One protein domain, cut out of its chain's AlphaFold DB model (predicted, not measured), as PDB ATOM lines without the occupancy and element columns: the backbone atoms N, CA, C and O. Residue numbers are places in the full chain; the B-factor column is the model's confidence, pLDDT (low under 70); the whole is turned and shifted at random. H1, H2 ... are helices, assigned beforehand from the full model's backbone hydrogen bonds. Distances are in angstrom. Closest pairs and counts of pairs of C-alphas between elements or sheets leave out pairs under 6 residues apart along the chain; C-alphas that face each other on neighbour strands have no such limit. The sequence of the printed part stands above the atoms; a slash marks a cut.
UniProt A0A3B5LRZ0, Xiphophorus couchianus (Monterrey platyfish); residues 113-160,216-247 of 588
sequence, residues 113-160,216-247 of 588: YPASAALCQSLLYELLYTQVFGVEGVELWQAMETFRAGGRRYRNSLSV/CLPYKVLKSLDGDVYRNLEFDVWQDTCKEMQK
ATOM      1  N   TYR A 113     466.743 294.725 659.220       88.25
ATOM      2  CA  TYR A 113     467.939 295.426 659.708       88.25
ATOM      3  C   TYR A 113     468.335 296.654 658.873       88.25
ATOM      4  O   TYR A 113     468.561 297.695 659.485       88.25
ATOM      5  N   PRO A 114     468.377 296.618 657.521       88.62
ATOM      6  CA  PRO A 114     468.783 297.788 656.742       88.62
ATOM      7  C   PRO A 114     467.877 299.005 656.942       88.62
ATOM      8  O   PRO A 114     468.380 300.119 656.944       88.62
ATOM      9  N   ALA A 115     466.570 298.814 657.152       85.38
ATOM     10  CA  ALA A 115     465.650 299.922 657.407       85.38
ATOM     11  C   ALA A 115     465.892 300.528 658.800       85.38
ATOM     12  O   ALA A 115     466.083 301.734 658.930       85.38
ATOM     13  N   SER A 116     465.979 299.690 659.839       84.25
ATOM     14  CA  SER A 116     466.285 300.153 661.200       84.25
ATOM     15  C   SER A 116     467.655 300.838 661.284       84.25
ATOM     16  O   SER A 116     467.790 301.884 661.913       84.25
ATOM     17  N   ALA A 117     468.668 300.273 660.623       87.25
ATOM     18  CA  ALA A 117     470.020 300.814 660.605       87.25
ATOM     19  C   ALA A 117     470.111 302.131 659.816       87.25
ATOM     20  O   ALA A 117     470.813 303.036 660.259       87.25
ATOM     21  N   ALA A 118     469.380 302.271 658.703       89.69
ATOM     22  CA  ALA A 118     469.289 303.522 657.952       89.69
ATOM     23  C   ALA A 118     468.641 304.647 658.775       89.69
ATOM     24  O   ALA A 118     469.184 305.745 658.822       89.69
ATOM     25  N   LEU A 119     467.549 304.364 659.496       87.19
ATOM     26  CA  LEU A 119     466.887 305.342 660.370       87.19
ATOM     27  C   LEU A 119     467.782 305.789 661.539       87.19
ATOM     28  O   LEU A 119     467.891 306.983 661.819       87.19
ATOM     29  N   CYS A 120     468.470 304.854 662.203       88.25
ATOM     30  CA  CYS A 120     469.445 305.200 663.243       88.25
ATOM     31  C   CYS A 120     470.621 306.012 662.675       88.25
ATOM     32  O   CYS A 120     471.089 306.955 663.313       88.25
ATOM     33  N   GLN A 121     471.075 305.680 661.462       91.81
ATOM     34  CA  GLN A 121     472.140 306.396 660.767       91.81
ATOM     35  C   GLN A 121     471.719 307.824 660.389       91.81
ATOM     36  O   GLN A 121     472.463 308.757 660.690       91.81
ATOM     37  N   SER A 122     470.527 308.026 659.821       94.50
ATOM     38  CA  SER A 122     470.052 309.361 659.438       94.50
ATOM     39  C   SER A 122     469.890 310.281 660.641       94.50
ATOM     40  O   SER A 122     470.340 311.420 660.584       94.50
ATOM     41  N   LEU A 123     469.341 309.778 661.752       91.69
ATOM     42  CA  LEU A 123     469.199 310.552 662.990       91.69
ATOM     43  C   LEU A 123     470.556 310.947 663.591       91.69
ATOM     44  O   LEU A 123     470.726 312.073 664.052       91.69
ATOM     45  N   LEU A 124     471.542 310.046 663.561       92.00
ATOM     46  CA  LEU A 124     472.895 310.338 664.034       92.00
ATOM     47  C   LEU A 124     473.588 311.403 663.168       92.00
ATOM     48  O   LEU A 124     474.241 312.296 663.705       92.00
ATOM     49  N   TYR A 125     473.430 311.340 661.843       93.12
ATOM     50  CA  TYR A 125     473.974 312.356 660.936       93.12
ATOM     51  C   TYR A 125     473.216 313.693 661.031       93.12
ATOM     52  O   TYR A 125     473.852 314.741 660.959       93.12
ATOM     53  N   GLU A 126     471.897 313.690 661.251       93.31
ATOM     54  CA  GLU A 126     471.093 314.899 661.500       93.31
ATOM     55  C   GLU A 126     471.551 315.613 662.782       93.31
ATOM     56  O   GLU A 126     471.797 316.821 662.767       93.31
ATOM     57  N   LEU A 127     471.766 314.864 663.871       92.31
ATOM     58  CA  LEU A 127     472.321 315.392 665.120       92.31
ATOM     59  C   LEU A 127     473.755 315.907 664.946       92.31
ATOM     60  O   LEU A 127     474.071 316.990 665.428       92.31
ATOM     61  N   LEU A 128     474.618 315.179 664.228       91.19
ATOM     62  CA  LEU A 128     475.994 315.612 663.971       91.19
ATOM     63  C   LEU A 128     476.030 316.941 663.198       91.19
ATOM     64  O   LEU A 128     476.728 317.871 663.598       91.19
ATOM     65  N   TYR A 129     475.251 317.065 662.121       90.88
ATOM     66  CA  TYR A 129     475.255 318.279 661.305       90.88
ATOM     67  C   TYR A 129     474.584 319.469 662.001       90.88
ATOM     68  O   TYR A 129     475.141 320.565 661.961       90.88
ATOM     69  N   THR A 130     473.455 319.269 662.688       91.31
ATOM     70  CA  THR A 130     472.740 320.376 663.353       91.31
ATOM     71  C   THR A 130     473.341 320.782 664.699       91.31
ATOM     72  O   THR A 130     473.449 321.973 664.973       91.31
ATOM     73  N   GLN A 131     473.753 319.827 665.543       91.44
ATOM     74  CA  GLN A 131     474.177 320.103 666.925       91.44
ATOM     75  C   GLN A 131     475.699 320.228 667.094       91.44
ATOM     76  O   GLN A 131     476.144 320.869 668.041       91.44
ATOM     77  N   VAL A 132     476.503 319.617 666.210       92.81
ATOM     78  CA  VAL A 132     477.979 319.626 666.320       92.81
ATOM     79  C   VAL A 132     478.625 320.517 665.260       92.81
ATOM     80  O   VAL A 132     479.564 321.244 665.574       92.81
ATOM     81  N   PHE A 133     478.119 320.510 664.022       87.62
ATOM     82  CA  PHE A 133     478.602 321.400 662.954       87.62
ATOM     83  C   PHE A 133     477.793 322.698 662.800       87.62
ATOM     84  O   PHE A 133     478.154 323.529 661.972       87.62
ATOM     85  N   GLY A 134     476.728 322.889 663.587       88.25
ATOM     86  CA  GLY A 134     475.943 324.130 663.613       88.25
ATOM     87  C   GLY A 134     475.196 324.456 662.314       88.25
ATOM     88  O   GLY A 134     474.799 325.600 662.117       88.25
ATOM     89  N   VAL A 135     475.015 323.478 661.420       89.50
ATOM     90  CA  VAL A 135     474.301 323.665 660.152       89.50
ATOM     91  C   VAL A 135     472.807 323.794 660.424       89.50
ATOM     92  O   VAL A 135     472.220 322.940 661.097       89.50
ATOM     93  N   GLU A 136     472.162 324.824 659.875       90.00
ATOM     94  CA  GLU A 136     470.728 325.010 660.070       90.00
ATOM     95  C   GLU A 136     469.930 323.828 659.504       90.00
ATOM     96  O   GLU A 136     470.131 323.388 658.369       90.00
ATOM     97  N   GLY A 137     468.954 323.338 660.273       88.38
ATOM     98  CA  GLY A 137     468.093 322.230 659.840       88.38
ATOM     99  C   GLY A 137     467.342 322.514 658.536       88.38
ATOM    100  O   GLY A 137     467.072 321.595 657.766       88.38
ATOM    101  N   VAL A 138     467.066 323.791 658.247       89.69
ATOM    102  CA  VAL A 138     466.448 324.240 656.993       89.69
ATOM    103  C   VAL A 138     467.397 324.048 655.803       89.69
ATOM    104  O   VAL A 138     466.970 323.518 654.777       89.69
ATOM    105  N   GLU A 139     468.680 324.399 655.931       90.62
ATOM    106  CA  GLU A 139     469.689 324.143 654.893       90.62
ATOM    107  C   GLU A 139     469.924 322.640 654.693       90.62
ATOM    108  O   GLU A 139     469.967 322.158 653.559       90.62
ATOM    109  N   LEU A 140     470.020 321.885 655.794       89.75
ATOM    110  CA  LEU A 140     470.205 320.433 655.779       89.75
ATOM    111  C   LEU A 140     469.040 319.718 655.075       89.75
ATOM    112  O   LEU A 140     469.255 318.841 654.234       89.75
ATOM    113  N   TRP A 141     467.803 320.137 655.359       90.12
ATOM    114  CA  TRP A 141     466.601 319.628 654.701       90.12
ATOM    115  C   TRP A 141     466.550 320.007 653.213       90.12
ATOM    116  O   TRP A 141     466.273 319.151 652.372       90.12
ATOM    117  N   GLN A 142     466.901 321.246 652.849       89.75
ATOM    118  CA  GLN A 142     466.987 321.663 651.443       89.75
ATOM    119  C   GLN A 142     468.061 320.881 650.665       89.75
ATOM    120  O   GLN A 142     467.831 320.503 649.511       89.75
ATOM    121  N   ALA A 143     469.208 320.577 651.278       88.94
ATOM    122  CA  ALA A 143     470.233 319.717 650.685       88.94
ATOM    123  C   ALA A 143     469.714 318.283 650.453       88.94
ATOM    124  O   ALA A 143     469.976 317.691 649.403       88.94
ATOM    125  N   MET A 144     468.914 317.746 651.379       89.12
ATOM    126  CA  MET A 144     468.291 316.425 651.244       89.12
ATOM    127  C   MET A 144     467.194 316.369 650.176       89.12
ATOM    128  O   MET A 144     467.184 315.449 649.356       89.12
ATOM    129  N   GLU A 145     466.306 317.359 650.103       88.00
ATOM    130  CA  GLU A 145     465.266 317.386 649.069       88.00
ATOM    131  C   GLU A 145     465.840 317.666 647.673       88.00
ATOM    132  O   GLU A 145     465.435 317.034 646.692       88.00
ATOM    133  N   THR A 146     466.865 318.518 647.554       86.44
ATOM    134  CA  THR A 146     467.579 318.697 646.276       86.44
ATOM    135  C   THR A 146     468.393 317.465 645.868       86.44
ATOM    136  O   THR A 146     468.509 317.193 644.671       86.44
ATOM    137  N   PHE A 147     468.886 316.662 646.819       85.69
ATOM    138  CA  PHE A 147     469.479 315.346 646.561       85.69
ATOM    139  C   PHE A 147     468.441 314.334 646.046       85.69
ATOM    140  O   PHE A 147     468.656 313.726 644.991       85.69
ATOM    141  N   ARG A 148     467.291 314.210 646.726       84.94
ATOM    142  CA  ARG A 148     466.187 313.300 646.364       84.94
ATOM    143  C   ARG A 148     465.580 313.640 645.001       84.94
ATOM    144  O   ARG A 148     465.538 312.785 644.113       84.94
ATOM    145  N   ALA A 149     465.196 314.898 644.779       79.38
ATOM    146  CA  ALA A 149     464.693 315.371 643.486       79.38
ATOM    147  C   ALA A 149     465.780 315.350 642.389       79.38
ATOM    148  O   ALA A 149     465.502 315.118 641.211       79.38
ATOM    149  N   GLY A 150     467.042 315.570 642.765       65.69
ATOM    150  CA  GLY A 150     468.183 315.685 641.859       65.69
ATOM    151  C   GLY A 150     468.838 314.370 641.432       65.69
ATOM    152  O   GLY A 150     469.875 314.432 640.767       65.69
ATOM    153  N   GLY A 151     468.268 313.202 641.761       55.94
ATOM    154  CA  GLY A 151     468.909 311.870 641.781       55.94
ATOM    155  C   GLY A 151     469.626 311.336 640.522       55.94
ATOM    156  O   GLY A 151     470.168 310.231 640.557       55.94
ATOM    157  N   ARG A 152     469.688 312.087 639.412       49.84
ATOM    158  CA  ARG A 152     470.604 311.819 638.280       49.84
ATOM    159  C   ARG A 152     471.880 312.671 638.303       49.84
ATOM    160  O   ARG A 152     472.913 312.190 637.848       49.84
ATOM    161  N   ARG A 153     471.839 313.907 638.823       49.66
ATOM    162  CA  ARG A 153     472.956 314.871 638.740       49.66
ATOM    163  C   ARG A 153     474.132 314.520 639.653       49.66
ATOM    164  O   ARG A 153     475.271 314.675 639.227       49.66
ATOM    165  N   TYR A 154     473.890 313.966 640.845       46.09
ATOM    166  CA  TYR A 154     474.991 313.589 641.748       46.09
ATOM    167  C   TYR A 154     475.808 312.383 641.233       46.09
ATOM    168  O   TYR A 154     476.982 312.254 641.560       46.09
ATOM    169  N   ARG A 155     475.251 311.513 640.373       45.06
ATOM    170  CA  ARG A 155     475.900 310.246 639.954       45.06
ATOM    171  C   ARG A 155     477.242 310.420 639.211       45.06
ATOM    172  O   ARG A 155     477.975 309.446 639.087       45.06
ATOM    173  N   ASN A 156     477.564 311.638 638.760       35.09
ATOM    174  CA  ASN A 156     478.836 311.987 638.116       35.09
ATOM    175  C   ASN A 156     479.813 312.773 639.020       35.09
ATOM    176  O   ASN A 156     480.902 313.113 638.562       35.09
ATOM    177  N   SER A 157     479.467 313.063 640.280       38.44
ATOM    178  CA  SER A 157     480.437 313.587 641.254       38.44
ATOM    179  C   SER A 157     481.453 312.496 641.615       38.44
ATOM    180  O   SER A 157     481.097 311.317 641.690       38.44
ATOM    181  N   LEU A 158     482.727 312.862 641.791       36.53
ATOM    182  CA  LEU A 158     483.875 311.955 641.640       36.53
ATOM    183  C   LEU A 158     484.135 311.036 642.858       36.53
ATOM    184  O   LEU A 158     485.222 311.011 643.427       36.53
ATOM    185  N   SER A 159     483.138 310.238 643.243       34.97
ATOM    186  CA  SER A 159     483.205 309.246 644.322       34.97
ATOM    187  C   SER A 159     483.085 307.826 643.759       34.97
ATOM    188  O   SER A 159     481.999 307.242 643.740       34.97
ATOM    189  N   VAL A 160     484.207 307.234 643.335       34.38
ATOM    190  CA  VAL A 160     484.258 305.844 642.839       34.38
ATOM    191  C   VAL A 160     484.151 304.848 644.004       34.38
ATOM    192  O   VAL A 160     485.135 304.281 644.474       34.38
ATOM    193  N   CYS A 216     476.525 322.265 650.233       81.38
ATOM    194  CA  CYS A 216     477.034 321.284 649.280       81.38
ATOM    195  C   CYS A 216     477.652 320.088 650.016       81.38
ATOM    196  O   CYS A 216     478.865 320.000 650.204       81.38
ATOM    197  N   LEU A 217     476.802 319.163 650.465       83.06
ATOM    198  CA  LEU A 217     477.245 317.991 651.224       83.06
ATOM    199  C   LEU A 217     477.845 316.888 650.322       83.06
ATOM    200  O   LEU A 217     477.350 316.663 649.210       83.06
ATOM    201  N   PRO A 218     478.866 316.137 650.788       86.31
ATOM    202  CA  PRO A 218     479.414 314.981 650.071       86.31
ATOM    203  C   PRO A 218     478.391 313.854 649.850       86.31
ATOM    204  O   PRO A 218     477.553 313.584 650.708       86.31
ATOM    205  N   TYR A 219     478.522 313.092 648.755       82.94
ATOM    206  CA  TYR A 219     477.603 311.984 648.418       82.94
ATOM    207  C   TYR A 219     477.425 310.961 649.547       82.94
ATOM    208  O   TYR A 219     476.321 310.476 649.795       82.94
ATOM    209  N   LYS A 220     478.529 310.630 650.232       87.75
ATOM    210  CA  LYS A 220     478.550 309.702 651.369       87.75
ATOM    211  C   LYS A 220     477.734 310.241 652.550       87.75
ATOM    212  O   LYS A 220     477.064 309.454 653.207       87.75
ATOM    213  N   VAL A 221     477.743 311.557 652.778       90.00
ATOM    214  CA  VAL A 221     476.967 312.236 653.830       90.00
ATOM    215  C   VAL A 221     475.484 312.257 653.464       90.00
ATOM    216  O   VAL A 221     474.682 311.745 654.233       90.00
ATOM    217  N   LEU A 222     475.126 312.722 652.261       90.12
ATOM    218  CA  LEU A 222     473.730 312.751 651.788       90.12
ATOM    219  C   LEU A 222     473.075 311.362 651.799       90.12
ATOM    220  O   LEU A 222     471.936 311.221 652.222       90.12
ATOM    221  N   LYS A 223     473.819 310.311 651.427       90.25
ATOM    222  CA  LYS A 223     473.351 308.924 651.579       90.25
ATOM    223  C   LYS A 223     473.173 308.469 653.027       90.25
ATOM    224  O   LYS A 223     472.382 307.571 653.248       90.25
ATOM    225  N   SER A 224     473.930 309.016 653.976       92.94
ATOM    226  CA  SER A 224     473.841 308.626 655.395       92.94
ATOM    227  C   SER A 224     472.768 309.418 656.146       92.94
ATOM    228  O   SER A 224     472.297 308.960 657.175       92.94
ATOM    229  N   LEU A 225     472.369 310.580 655.621       93.56
ATOM    230  CA  LEU A 225     471.211 311.365 656.061       93.56
ATOM    231  C   LEU A 225     469.875 310.812 655.526       93.56
ATOM    232  O   LEU A 225     468.814 311.235 655.981       93.56
ATOM    233  N   ASP A 226     469.893 309.892 654.557       91.88
ATOM    234  CA  ASP A 226     468.679 309.346 653.947       91.88
ATOM    235  C   ASP A 226     468.199 308.105 654.716       91.88
ATOM    236  O   ASP A 226     468.782 307.029 654.600       91.88
ATOM    237  N   GLY A 227     467.122 308.247 655.494       90.75
ATOM    238  CA  GLY A 227     466.592 307.190 656.373       90.75
ATOM    239  C   GLY A 227     466.121 305.904 655.674       90.75
ATOM    240  O   GLY A 227     465.861 304.913 656.350       90.75
ATOM    241  N   ASP A 228     466.056 305.895 654.338       90.06
ATOM    242  CA  ASP A 228     465.785 304.715 653.504       90.06
ATOM    243  C   ASP A 228     467.071 303.999 653.010       90.06
ATOM    244  O   ASP A 228     466.990 302.938 652.385       90.06
ATOM    245  N   VAL A 229     468.270 304.562 653.234       89.69
ATOM    246  CA  VAL A 229     469.534 304.127 652.599       89.69
ATOM    247  C   VAL A 229     470.630 303.831 653.628       89.69
ATOM    248  O   VAL A 229     471.484 304.658 653.932       89.69
ATOM    249  N   TYR A 230     470.692 302.585 654.095       90.94
ATOM    250  CA  TYR A 230     471.789 302.138 654.958       90.94
ATOM    251  C   TYR A 230     473.144 302.164 654.230       90.94
ATOM    252  O   TYR A 230     473.296 301.607 653.136       90.94
ATOM    253  N   ARG A 231     474.162 302.737 654.881       92.75
ATOM    254  CA  ARG A 231     475.577 302.584 654.518       92.75
ATOM    255  C   ARG A 231     476.338 301.869 655.627       92.75
ATOM    256  O   ARG A 231     476.479 302.391 656.729       92.75
ATOM    257  N   ASN A 232     476.941 300.735 655.279       92.50
ATOM    258  CA  ASN A 232     477.883 300.005 656.124       92.50
ATOM    259  C   ASN A 232     479.208 300.784 656.265       92.50
ATOM    260  O   ASN A 232     480.151 300.575 655.502       92.50
ATOM    261  N   LEU A 233     479.248 301.720 657.220       90.25
ATOM    262  CA  LEU A 233     480.365 302.650 657.414       90.25
ATOM    263  C   LEU A 233     481.687 301.941 657.717       90.25
ATOM    264  O   LEU A 233     482.697 302.311 657.134       90.25
ATOM    265  N   GLU A 234     481.689 300.912 658.565       88.31
ATOM    266  CA  GLU A 234     482.908 300.173 658.928       88.31
ATOM    267  C   GLU A 234     483.551 299.510 657.699       88.31
ATOM    268  O   GLU A 234     484.766 299.585 657.511       88.31
ATOM    269  N   PHE A 235     482.740 298.931 656.805       89.75
ATOM    270  CA  PHE A 235     483.229 298.339 655.559       89.75
ATOM    271  C   PHE A 235     483.612 299.386 654.497       89.75
ATOM    272  O   PHE A 235     484.528 299.151 653.707       89.75
ATOM    273  N   ASP A 236     482.946 300.543 654.455       88.75
ATOM    274  CA  ASP A 236     483.348 301.665 653.594       88.75
ATOM    275  C   ASP A 236     484.684 302.280 654.052       88.75
ATOM    276  O   ASP A 236     485.555 302.512 653.212       88.75
ATOM    277  N   VAL A 237     484.885 302.468 655.362       86.19
ATOM    278  CA  VAL A 237     486.152 302.936 655.950       86.19
ATOM    279  C   VAL A 237     487.263 301.927 655.686       86.19
ATOM    280  O   VAL A 237     488.287 302.310 655.132       86.19
ATOM    281  N   TRP A 238     487.053 300.634 655.963       86.38
ATOM    282  CA  TRP A 238     488.046 299.592 655.665       86.38
ATOM    283  C   TRP A 238     488.445 299.574 654.178       86.38
ATOM    284  O   TRP A 238     489.631 299.530 653.857       86.38
ATOM    285  N   GLN A 239     487.479 299.690 653.254       84.62
ATOM    286  CA  GLN A 239     487.778 299.814 651.823       84.62
ATOM    287  C   GLN A 239     488.606 301.062 651.497       84.62
ATOM    288  O   GLN A 239     489.464 300.996 650.618       84.62
ATOM    289  N   ASP A 240     488.323 302.206 652.121       83.88
ATOM    290  CA  ASP A 240     489.069 303.443 651.886       83.88
ATOM    291  C   ASP A 240     490.487 303.361 652.481       83.88
ATOM    292  O   ASP A 240     491.440 303.668 651.767       83.88
ATOM    293  N   THR A 241     490.665 302.801 653.683       81.62
ATOM    294  CA  THR A 241     491.985 302.491 654.264       81.62
ATOM    295  C   THR A 241     492.793 301.542 653.374       81.62
ATOM    296  O   THR A 241     493.970 301.789 653.129       81.62
ATOM    297  N   CYS A 242     492.180 300.499 652.798       78.00
ATOM    298  CA  CYS A 242     492.864 299.633 651.831       78.00
ATOM    299  C   CYS A 242     493.299 300.383 650.559       78.00
ATOM    300  O   CYS A 242     494.379 300.110 650.038       78.00
ATOM    301  N   LYS A 243     492.502 301.342 650.063       75.75
ATOM    302  CA  LYS A 243     492.888 302.207 648.929       75.75
ATOM    303  C   LYS A 243     493.994 303.191 649.308       75.75
ATOM    304  O   LYS A 243     494.738 303.610 648.434       75.75
ATOM    305  N   GLU A 244     494.071 303.616 650.565       72.31
ATOM    306  CA  GLU A 244     495.109 304.529 651.050       72.31
ATOM    307  C   GLU A 244     496.428 303.809 651.318       72.31
ATOM    308  O   GLU A 244     497.467 304.326 650.926       72.31
ATOM    309  N   MET A 245     496.394 302.576 651.821       65.69
ATOM    310  CA  MET A 245     497.582 301.724 651.916       65.69
ATOM    311  C   MET A 245     498.155 301.403 650.519       65.69
ATOM    312  O   MET A 245     499.346 301.559 650.279       65.69
ATOM    313  N   GLN A 246     497.287 301.141 649.533       61.88
ATOM    314  CA  GLN A 246     497.677 301.042 648.114       61.88
ATOM    315  C   GLN A 246     498.213 302.356 647.505       61.88
ATOM    316  O   GLN A 246     498.783 302.329 646.416       61.88
ATOM    317  N   LYS A 247     498.026 303.510 648.167       60.09
ATOM    318  CA  LYS A 247     498.698 304.768 647.799       60.09
ATOM    319  C   LYS A 247     500.013 304.946 648.550       60.09
ATOM    320  O   LYS A 247     500.920 305.507 647.961       60.09
TER     321      LYS A 247
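What this domain is: This is residues 113 to 160 and 216 to 247 of the 588 residues of a protein of Xiphophorus couchianus (Monterrey platyfish) (UniProt A0A3B5LRZ0). The two longer helices of the body, H1 and H2, make an open V joined by a tight turn, with the short helix H3 packed over one side of it, while H4 reaches away as an arm whose residues 237 to 247 stick out free. The printed part has 80 residues with four named helices, H1, H2, H3 and H4 in that order along the chain, and no named strand; the class is all helix. It is only just compact, close to loose, with a radius of gyration of the C-alphas of 13.6 A, and it spans 40 by 28 by 26 A, with the arm making the length.

How they stand to each other: H1, residues 113 to 132, is the longest helix. H2, residues 137 to 149, forms a helical hairpin with it, two successive helices that touch and run opposite ways, here at a steep tilt of 42 degrees. They only just touch, with 3 pairs of C-alphas within 8 A, through residues 129 to 130 of H1 and 137 to 140 of H2 alone; the closest C-alphas are those of Thr 130 and Gly 137, 6.1 A apart. H3, residues 219 to 224, touches H1 at its residues 118 to 125 alone, and the closest C-alphas, of Ser 122 and Ser 224, are 5.6 A apart. H1 and H3 run opposite ways at a steep tilt of 69.8 degrees, only just short of about perpendicular. H3 only just touches H2, with 3 pairs of C-alphas within 8 A, at residues 143 to 147 of H2 alone; the closest C-alphas, of Met 144 and Leu 222, are 6.6 A apart. Their lines are about perpendicular at 71 degrees, only just past a steep tilt. The helix packing is mostly crossed, with 0 of these 3 pairs at a shallow tilt. H4, residues 233 to 247, is apart from H1, H2 and H3. In H1, H2, H3 and H4 every O i to N i+4 pair is within hydrogen-bond range.

Where its parts are: H1 measures 27.0 A from C-alpha 113 at (467.939, 295.426, 659.708) to C-alpha 132 at (477.979, 319.626, 666.320). H2 measures 18.1 A from first to last C-alpha, and H3 measures 8.6 A. H4 measures 20.8 A and ends with C-alpha 247 at (498.698, 304.768, 647.799).

The domain as a whole: The two C-alphas farthest apart are those of Val 138 and Gln 246, 39.9 A. Without residues 237 to 247 the body has 69 residues and spans 29 by 27 by 18 A. Residues 161 to 215 are not printed, and C-alphas 160 and 216 are 18.2 A apart across this cut, which falls in the link from H2 to H3. The link from H1 to H2 is tight, the link from H3 to H4 is short, and no link printed whole is long. The mean pLDDT of the printed part is 81.3; residues 150 to 160 and 245 to 247 are under 70.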